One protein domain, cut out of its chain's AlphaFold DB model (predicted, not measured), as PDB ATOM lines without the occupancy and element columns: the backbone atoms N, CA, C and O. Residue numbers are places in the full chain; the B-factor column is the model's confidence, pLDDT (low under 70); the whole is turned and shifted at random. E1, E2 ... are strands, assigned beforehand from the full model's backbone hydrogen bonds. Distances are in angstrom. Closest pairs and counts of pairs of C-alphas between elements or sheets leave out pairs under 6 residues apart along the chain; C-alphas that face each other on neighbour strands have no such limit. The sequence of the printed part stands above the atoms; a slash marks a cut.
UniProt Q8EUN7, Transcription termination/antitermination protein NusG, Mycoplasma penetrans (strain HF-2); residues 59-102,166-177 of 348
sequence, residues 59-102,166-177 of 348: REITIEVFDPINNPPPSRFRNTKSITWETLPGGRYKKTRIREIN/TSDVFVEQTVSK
ATOM      1  N   ARG A  59      43.451 -59.169  44.476       91.50
ATOM      2  CA  ARG A  59      44.000 -57.973  43.836       91.50
ATOM      3  C   ARG A  59      43.496 -57.875  42.407       91.50
ATOM      4  O   ARG A  59      43.682 -58.790  41.615       91.50
ATOM      5  N   GLU A  60      42.916 -56.739  42.075       92.50
ATOM      6  CA  GLU A  60      42.593 -56.343  40.715       92.50
ATOM      7  C   GLU A  60      43.708 -55.429  40.195       92.50
ATOM      8  O   GLU A  60      43.979 -54.361  40.751       92.50
ATOM      9  N   ILE A  61      44.378 -55.858  39.130       93.25
ATOM     10  CA  ILE A  61      45.480 -55.167  38.472       93.25
ATOM     11  C   ILE A  61      44.971 -54.651  37.129       93.25
ATOM     12  O   ILE A  61      44.866 -55.379  36.149       93.25
ATOM     13  N   THR A  62      44.668 -53.361  37.072       93.31
ATOM     14  CA  THR A  62      44.327 -52.682  35.823       93.31
ATOM     15  C   THR A  62      45.592 -52.180  35.140       93.31
ATOM     16  O   THR A  62      46.341 -51.400  35.727       93.31
ATOM     17  N   ILE A  63      45.797 -52.561  33.885       93.19
ATOM     18  CA  ILE A  63      46.890 -52.097  33.037       93.19
ATOM     19  C   ILE A  63      46.316 -51.216  31.926       93.19
ATOM     20  O   ILE A  63      45.406 -51.602  31.196       93.19
ATOM     21  N   GLU A  64      46.872 -50.017  31.799       92.44
ATOM     22  CA  GLU A  64      46.503 -49.022  30.798       92.44
ATOM     23  C   GLU A  64      47.781 -48.497  30.134       92.44
ATOM     24  O   GLU A  64      48.660 -47.941  30.790       92.44
ATOM     25  N   VAL A  65      47.909 -48.719  28.833       92.12
ATOM     26  CA  VAL A  65      48.989 -48.221  27.980       92.12
ATOM     27  C   VAL A  65      48.532 -46.953  27.251       92.12
ATOM     28  O   VAL A  65      47.425 -46.880  26.713       92.12
ATOM     29  N   PHE A  66      49.411 -45.957  27.257       90.62
ATOM     30  CA  PHE A  66      49.256 -44.643  26.650       90.62
ATOM     31  C   PHE A  66      50.242 -44.494  25.492       90.62
ATOM     32  O   PHE A  66      51.445 -44.729  25.653       90.62
ATOM     33  N   ASP A  67      49.720 -44.057  24.352       88.88
ATOM     34  CA  ASP A  67      50.445 -43.815  23.111       88.88
ATOM     35  C   ASP A  67      50.445 -42.316  22.800       88.88
ATOM     36  O   ASP A  67      49.370 -41.722  22.764       88.88
ATOM     37  N   PRO A  68      51.591 -41.692  22.471       86.69
ATOM     38  CA  PRO A  68      51.654 -40.253  22.190       86.69
ATOM     39  C   PRO A  68      50.680 -39.754  21.114       86.69
ATOM     40  O   PRO A  68      50.332 -38.577  21.112       86.69
ATOM     41  N   ILE A  69      50.278 -40.635  20.194       85.56
ATOM     42  CA  ILE A  69      49.447 -40.306  19.031       85.56
ATOM     43  C   ILE A  69      47.958 -40.534  19.329       85.56
ATOM     44  O   ILE A  69      47.160 -39.619  19.155       85.56
ATOM     45  N   ASN A  70      47.582 -41.737  19.778       86.31
ATOM     46  CA  ASN A  70      46.172 -42.147  19.880       86.31
ATOM     47  C   ASN A  70      45.585 -41.990  21.292       86.31
ATOM     48  O   ASN A  70      44.383 -41.794  21.435       86.31
ATOM     49  N   ASN A  71      46.418 -42.087  22.331       86.50
ATOM     50  CA  ASN A  71      46.003 -41.990  23.730       86.50
ATOM     51  C   ASN A  71      47.132 -41.342  24.548       86.50
ATOM     52  O   ASN A  71      47.866 -42.054  25.246       86.50
ATOM     53  N   PRO A  72      47.359 -40.023  24.394       87.56
ATOM     54  CA  PRO A  72      48.513 -39.368  24.986       87.56
ATOM     55  C   PRO A  72      48.462 -39.452  26.517       87.56
ATOM     56  O   PRO A  72      47.389 -39.342  27.117       87.56
ATOM     57  N   PRO A  73      49.617 -39.632  27.178       87.31
ATOM     58  CA  PRO A  73      49.667 -39.700  28.629       87.31
ATOM     59  C   PRO A  73      49.244 -38.359  29.256       87.31
ATOM     60  O   PRO A  73      49.460 -37.294  28.668       87.31
ATOM     61  N   PRO A  74      48.689 -38.374  30.479       89.12
ATOM     62  CA  PRO A  74      48.355 -37.148  31.192       89.12
ATOM     63  C   PRO A  74      49.606 -36.299  31.456       89.12
ATOM     64  O   PRO A  74      50.698 -36.819  31.662       89.12
ATOM     65  N   SER A  75      49.451 -34.975  31.523       85.88
ATOM     66  CA  SER A  75      50.583 -34.042  31.682       85.88
ATOM     67  C   SER A  75      51.361 -34.205  32.992       85.88
ATOM     68  O   SER A  75      52.497 -33.752  33.103       85.88
ATOM     69  N   ARG A  76      50.748 -34.816  34.010       87.31
ATOM     70  CA  ARG A  76      51.393 -35.156  35.277       87.31
ATOM     71  C   ARG A  76      50.951 -36.541  35.705       87.31
ATOM     72  O   ARG A  76      49.758 -36.813  35.807       87.31
ATOM     73  N   PHE A  77      51.921 -37.375  36.035       87.38
ATOM     74  CA  PHE A  77      51.689 -38.662  36.660       87.38
ATOM     75  C   PHE A  77      52.792 -38.959  37.669       87.38
ATOM     76  O   PHE A  77      53.929 -38.510  37.533       87.38
ATOM     77  N   ARG A  78      52.421 -39.670  38.730       90.38
ATOM     78  CA  ARG A  78      53.301 -40.016  39.842       90.38
ATOM     79  C   ARG A  78      52.963 -41.418  40.326       90.38
ATOM     80  O   ARG A  78      51.794 -41.806  40.326       90.38
ATOM     81  N   ASN A  79      53.985 -42.126  40.785       93.38
ATOM     82  CA  ASN A  79      53.820 -43.406  41.455       93.38
ATOM     83  C   ASN A  79      53.249 -43.211  42.865       93.38
ATOM     84  O   ASN A  79      53.670 -42.335  43.619       93.38
ATOM     85  N   THR A  80      52.286 -44.046  43.219       93.62
ATOM     86  CA  THR A  80      51.693 -44.144  44.552       93.62
ATOM     87  C   THR A  80      51.734 -45.603  45.001       93.62
ATOM     88  O   THR A  80      52.191 -46.475  44.267       93.62
ATOM     89  N   LYS A  81      51.227 -45.902  46.203       91.19
ATOM     90  CA  LYS A  81      51.147 -47.289  46.698       91.19
ATOM     91  C   LYS A  81      50.333 -48.214  45.781       91.19
ATOM     92  O   LYS A  81      50.585 -49.409  45.757       91.19
ATOM     93  N   SER A  82      49.353 -47.669  45.065       90.69
ATOM     94  CA  SER A  82      48.405 -48.424  44.237       90.69
ATOM     95  C   SER A  82      48.512 -48.109  42.749       90.69
ATOM     96  O   SER A  82      47.767 -48.688  41.964       90.69
ATOM     97  N   ILE A  83      49.385 -47.184  42.340       94.31
ATOM     98  CA  ILE A  83      49.538 -46.775  40.943       94.31
ATOM     99  C   ILE A  83      51.022 -46.701  40.604       94.31
ATOM    100  O   ILE A  83      51.756 -45.935  41.221       94.31
ATOM    101  N   THR A  84      51.436 -47.422  39.569       95.75
ATOM    102  CA  THR A  84      52.807 -47.407  39.055       95.75
ATOM    103  C   THR A  84      52.803 -46.994  37.594       95.75
ATOM    104  O   THR A  84      52.013 -47.506  36.802       95.75
ATOM    105  N   TRP A  85      53.693 -46.075  37.248       94.69
ATOM    106  CA  TRP A  85      53.962 -45.624  35.894       94.69
ATOM    107  C   TRP A  85      55.326 -46.129  35.445       94.69
ATOM    108  O   TRP A  85      56.325 -45.949  36.142       94.69
ATOM    109  N   GLU A  86      55.353 -46.736  34.266       94.00
ATOM    110  CA  GLU A  86      56.549 -47.254  33.610       94.00
ATOM    111  C   GLU A  86      56.659 -46.634  32.217       94.00
ATOM    112  O   GLU A  86      55.680 -46.573  31.466       94.00
ATOM    113  N   THR A  87      57.853 -46.166  31.859       92.81
ATOM    114  CA  THR A  87      58.137 -45.699  30.500       92.81
ATOM    115  C   THR A  87      58.438 -46.898  29.613       92.81
ATOM    116  O   THR A  87      59.307 -47.710  29.921       92.81
ATOM    117  N   LEU A  88      57.726 -46.995  28.495       91.88
ATOM    118  CA  LEU A  88      57.916 -48.019  27.479       91.88
ATOM    119  C   LEU A  88      58.660 -47.443  26.259       91.88
ATOM    120  O   LEU A  88      58.637 -46.229  26.019       91.88
ATOM    121  N   PRO A  89      59.288 -48.299  25.432       91.56
ATOM    122  CA  PRO A  89      59.891 -47.870  24.174       91.56
ATOM    123  C   PRO A  89      58.891 -47.156  23.257       91.56
ATOM    124  O   PRO A  89      57.707 -47.511  23.202       91.56
ATOM    125  N   GLY A  90      59.386 -46.166  22.508       87.88
ATOM    126  CA  GLY A  90      58.571 -45.366  21.585       87.88
ATOM    127  C   GLY A  90      57.804 -44.217  22.246       87.88
ATOM    128  O   GLY A  90      56.817 -43.753  21.689       87.88
ATOM    129  N   GLY A  91      58.221 -43.771  23.439       87.31
ATOM    130  CA  GLY A  91      57.557 -42.678  24.164       87.31
ATOM    131  C   GLY A  91      56.197 -43.062  24.750       87.31
ATOM    132  O   GLY A  91      55.412 -42.188  25.107       87.31
ATOM    133  N   ARG A  92      55.916 -44.366  24.830       90.56
ATOM    134  CA  ARG A  92      54.688 -44.913  25.403       90.56
ATOM    135  C   ARG A  92      54.803 -44.999  26.917       90.56
ATOM    136  O   ARG A  92      55.903 -45.107  27.461       90.56
ATOM    137  N   TYR A  93      53.669 -45.004  27.601       92.56
ATOM    138  CA  TYR A  93      53.629 -45.127  29.057       92.56
ATOM    139  C   TYR A  93      52.665 -46.222  29.467       92.56
ATOM    140  O   TYR A  93      51.591 -46.350  28.894       92.56
ATOM    141  N   LYS A  94      53.033 -46.999  30.479       93.81
ATOM    142  CA  LYS A  94      52.166 -48.000  31.088       93.81
ATOM    143  C   LYS A  94      51.817 -47.556  32.495       93.81
ATOM    144  O   LYS A  94      52.699 -47.307  33.311       93.81
ATOM    145  N   LYS A  95      50.526 -47.494  32.776       94.62
ATOM    146  CA  LYS A  95      49.957 -47.262  34.094       94.62
ATOM    147  C   LYS A  95      49.384 -48.573  34.602       94.62
ATOM    148  O   LYS A  95      48.454 -49.123  34.021       94.62
ATOM    149  N   THR A  96      49.918 -49.038  35.715       95.25
ATOM    150  CA  THR A  96      49.407 -50.193  36.446       95.25
ATOM    151  C   THR A  96      48.702 -49.679  37.692       95.25
ATOM    152  O   THR A  96      49.323 -49.006  38.510       95.25
ATOM    153  N   ARG A  97      47.409 -49.965  37.848       95.00
ATOM    154  CA  ARG A  97      46.632 -49.654  39.051       95.00
ATOM    155  C   ARG A  97      46.252 -50.946  39.755       95.00
ATOM    156  O   ARG A  97      45.582 -51.778  39.163       95.00
ATOM    157  N   ILE A  98      46.629 -51.074  41.020       94.50
ATOM    158  CA  ILE A  98      46.306 -52.221  41.868       94.50
ATOM    159  C   ILE A  98      45.218 -51.796  42.853       94.50
ATOM    160  O   ILE A  98      45.367 -50.798  43.562       94.50
ATOM    161  N   ARG A  99      44.118 -52.540  42.895       92.94
ATOM    162  CA  ARG A  99      43.054 -52.404  43.893       92.94
ATOM    163  C   ARG A  99      42.869 -53.730  44.604       92.94
ATOM    164  O   ARG A  99      43.061 -54.780  44.010       92.94
ATOM    165  N   GLU A 100      42.505 -53.677  45.871       91.19
ATOM    166  CA  GLU A 100      42.061 -54.855  46.600       91.19
ATOM    167  C   GLU A 100      40.532 -54.855  46.581       91.19
ATOM    168  O   GLU A 100      39.915 -53.855  46.948       91.19
ATOM    169  N   ILE A 101      39.937 -55.928  46.071       89.69
ATOM    170  CA  ILE A 101      38.489 -56.077  45.927       89.69
ATOM    171  C   ILE A 101      38.034 -57.388  46.559       89.69
ATOM    172  O   ILE A 101      38.819 -58.326  46.686       89.69
ATOM    173  N   ASN A 102      36.762 -57.472  46.932       88.94
ATOM    174  CA  ASN A 102      36.181 -58.726  47.397       88.94
ATOM    175  C   ASN A 102      36.056 -59.696  46.216       88.94
ATOM    176  O   ASN A 102      35.432 -59.378  45.207       88.94
ATOM    177  N   THR A 166      43.688 -51.026  27.170       68.94
ATOM    178  CA  THR A 166      44.169 -50.452  25.893       68.94
ATOM    179  C   THR A 166      43.871 -51.332  24.683       68.94
ATOM    180  O   THR A 166      44.060 -50.920  23.547       68.94
ATOM    181  N   SER A 167      43.421 -52.561  24.907       54.72
ATOM    182  CA  SER A 167      42.899 -53.431  23.859       54.72
ATOM    183  C   SER A 167      41.389 -53.450  24.040       54.72
ATOM    184  O   SER A 167      40.944 -53.689  25.159       54.72
ATOM    185  N   ASP A 168      40.599 -53.250  22.986       44.06
ATOM    186  CA  ASP A 168      39.130 -53.405  23.000       44.06
ATOM    187  C   ASP A 168      38.681 -54.872  23.231       44.06
ATOM    188  O   ASP A 168      37.633 -55.315  22.769       44.06
ATOM    189  N   VAL A 169      39.490 -55.660  23.942       35.47
ATOM    190  CA  VAL A 169      39.276 -57.063  24.266       35.47
ATOM    191  C   VAL A 169      39.385 -57.201  25.782       35.47
ATOM    192  O   VAL A 169      40.478 -57.174  26.351       35.47
ATOM    193  N   PHE A 170      38.235 -57.357  26.439       33.97
ATOM    194  CA  PHE A 170      38.167 -57.825  27.818       33.97
ATOM    195  C   PHE A 170      38.696 -59.263  27.853       33.97
ATOM    196  O   PHE A 170      37.994 -60.197  27.479       33.97
ATOM    197  N   VAL A 171      39.954 -59.441  28.251       37.81
ATOM    198  CA  VAL A 171      40.505 -60.760  28.567       37.81
ATOM    199  C   VAL A 171      40.659 -60.829  30.076       37.81
ATOM    200  O   VAL A 171      41.612 -60.287  30.631       37.81
ATOM    201  N   GLU A 172      39.708 -61.482  30.734       37.91
ATOM    202  CA  GLU A 172      39.875 -61.937  32.107       37.91
ATOM    203  C   GLU A 172      40.826 -63.141  32.063       37.91
ATOM    204  O   GLU A 172      40.466 -64.237  31.640       37.91
ATOM    205  N   GLN A 173      42.101 -62.903  32.370       40.28
ATOM    206  CA  GLN A 173      43.121 -63.949  32.413       40.28
ATOM    207  C   GLN A 173      43.462 -64.248  33.872       40.28
ATOM    208  O   GLN A 173      44.085 -63.437  34.558       40.28
ATOM    209  N   THR A 174      43.042 -65.426  34.330       38.28
ATOM    210  CA  THR A 174      43.453 -66.060  35.582       38.28
ATOM    211  C   THR A 174      44.874 -66.604  35.394       38.28
ATOM    212  O   THR A 174      45.119 -67.472  34.557       38.28
ATOM    213  N   VAL A 175      45.857 -66.030  36.097       42.78
ATOM    214  CA  VAL A 175      47.244 -66.520  36.074       42.78
ATOM    215  C   VAL A 175      47.539 -67.223  37.394       42.78
ATOM    216  O   VAL A 175      47.618 -66.583  38.448       42.78
ATOM    217  N   SER A 176      47.740 -68.542  37.340       35.41
ATOM    218  CA  SER A 176      48.351 -69.306  38.428       35.41
ATOM    219  C   SER A 176      49.770 -68.782  38.655       35.41
ATOM    220  O   SER A 176      50.581 -68.687  37.734       35.41
ATOM    221  N   LYS A 177      50.075 -68.352  39.882       38.47
ATOM    222  CA  LYS A 177      51.413 -67.859  40.234       38.47
ATOM    223  C   LYS A 177      52.402 -69.031  40.251       38.47
ATOM    224  O   LYS A 177      52.161 -69.972  40.995       38.47
TER     225      LYS A 177
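AT A GLANCE: This is residues 59 to 102 and 166 to 177 of the 348 residues of the protein "Transcription termination/antitermination protein NusG" of Mycoplasma penetrans (strain HF-2) (UniProt Q8EUN7). You are looking at one small antiparallel sheet of three strands, with the long strand E3 in the middle and E1 and E2 at its two sides. A long loop, residues 67 to 82, swings from the end of E1 back to the start of E2, and a tail sticks out with residues 168 to 177 standing free. The printed part has 56 residues with no named helix and three named strands, E1, E2 and E3 along the chain, in the sheet order E1, E3, E2. The class is all strand, though only 25 of the 56 residues are in named elements. The whole is only just loose, close to compact, with a radius of gyration of the C-alphas of 12.7 A, and it spans 34 by 27 by 18 A.

IN THESE COORDINATES: Find C-alpha 59 at (44.000, -57.973, 43.836); there E1 begins, and it runs through residues 59 to 66 over 22.4 A. After residues 67 to 82, look for E2 at residues 83 to 88, 15.9 A long, with C-alpha 83 at (49.538, -46.775, 40.943). Then comes E3, residues 92 to 102, the longest strand at 31.9 A, ending at C-alpha 102 at (36.181, -58.726, 47.397). Residues 166 to 177 hold no named element.

HOW THE PARTS SIT: Begin with E3, the inner strand of the sheet; E1 and E2 are its edge strands. E1 and E3 are antiparallel, with 161 degrees between their directions. Look at the C-alphas of Val 65 and Lys 94, which face each other at 4.4 A, and at N 62 and O 97, within hydrogen-bond range at 2.8 A. E2 and E3 form a hairpin, antiparallel at 154 degrees, joined by a tight link of 3 residues. Here the C-alphas of Ile 83 and Arg 97 face each other at 4.5 A, and N 86 and O 94 are within hydrogen-bond range at 2.9 A. E1 and E2 are apart. The sheet's C-alphas lie up to 3.9 A off the best plane through all of them.

THE WHOLE: The two C-alphas farthest apart are those of Gly 90 and Asn 102, at 36.7 A. The link from E1 to E2 is long, with 16 residues. Residues 103 to 165 are not printed, and across this cut C-alpha 102 and C-alpha 166 are 24.4 A apart. Without residues 168 to 177, which stand free, the body has 46 residues and spans 36 by 23 by 16 A. The mean pLDDT of the printed part is 80.6; the model's confidence is low, under 70, at residues 166 to 177.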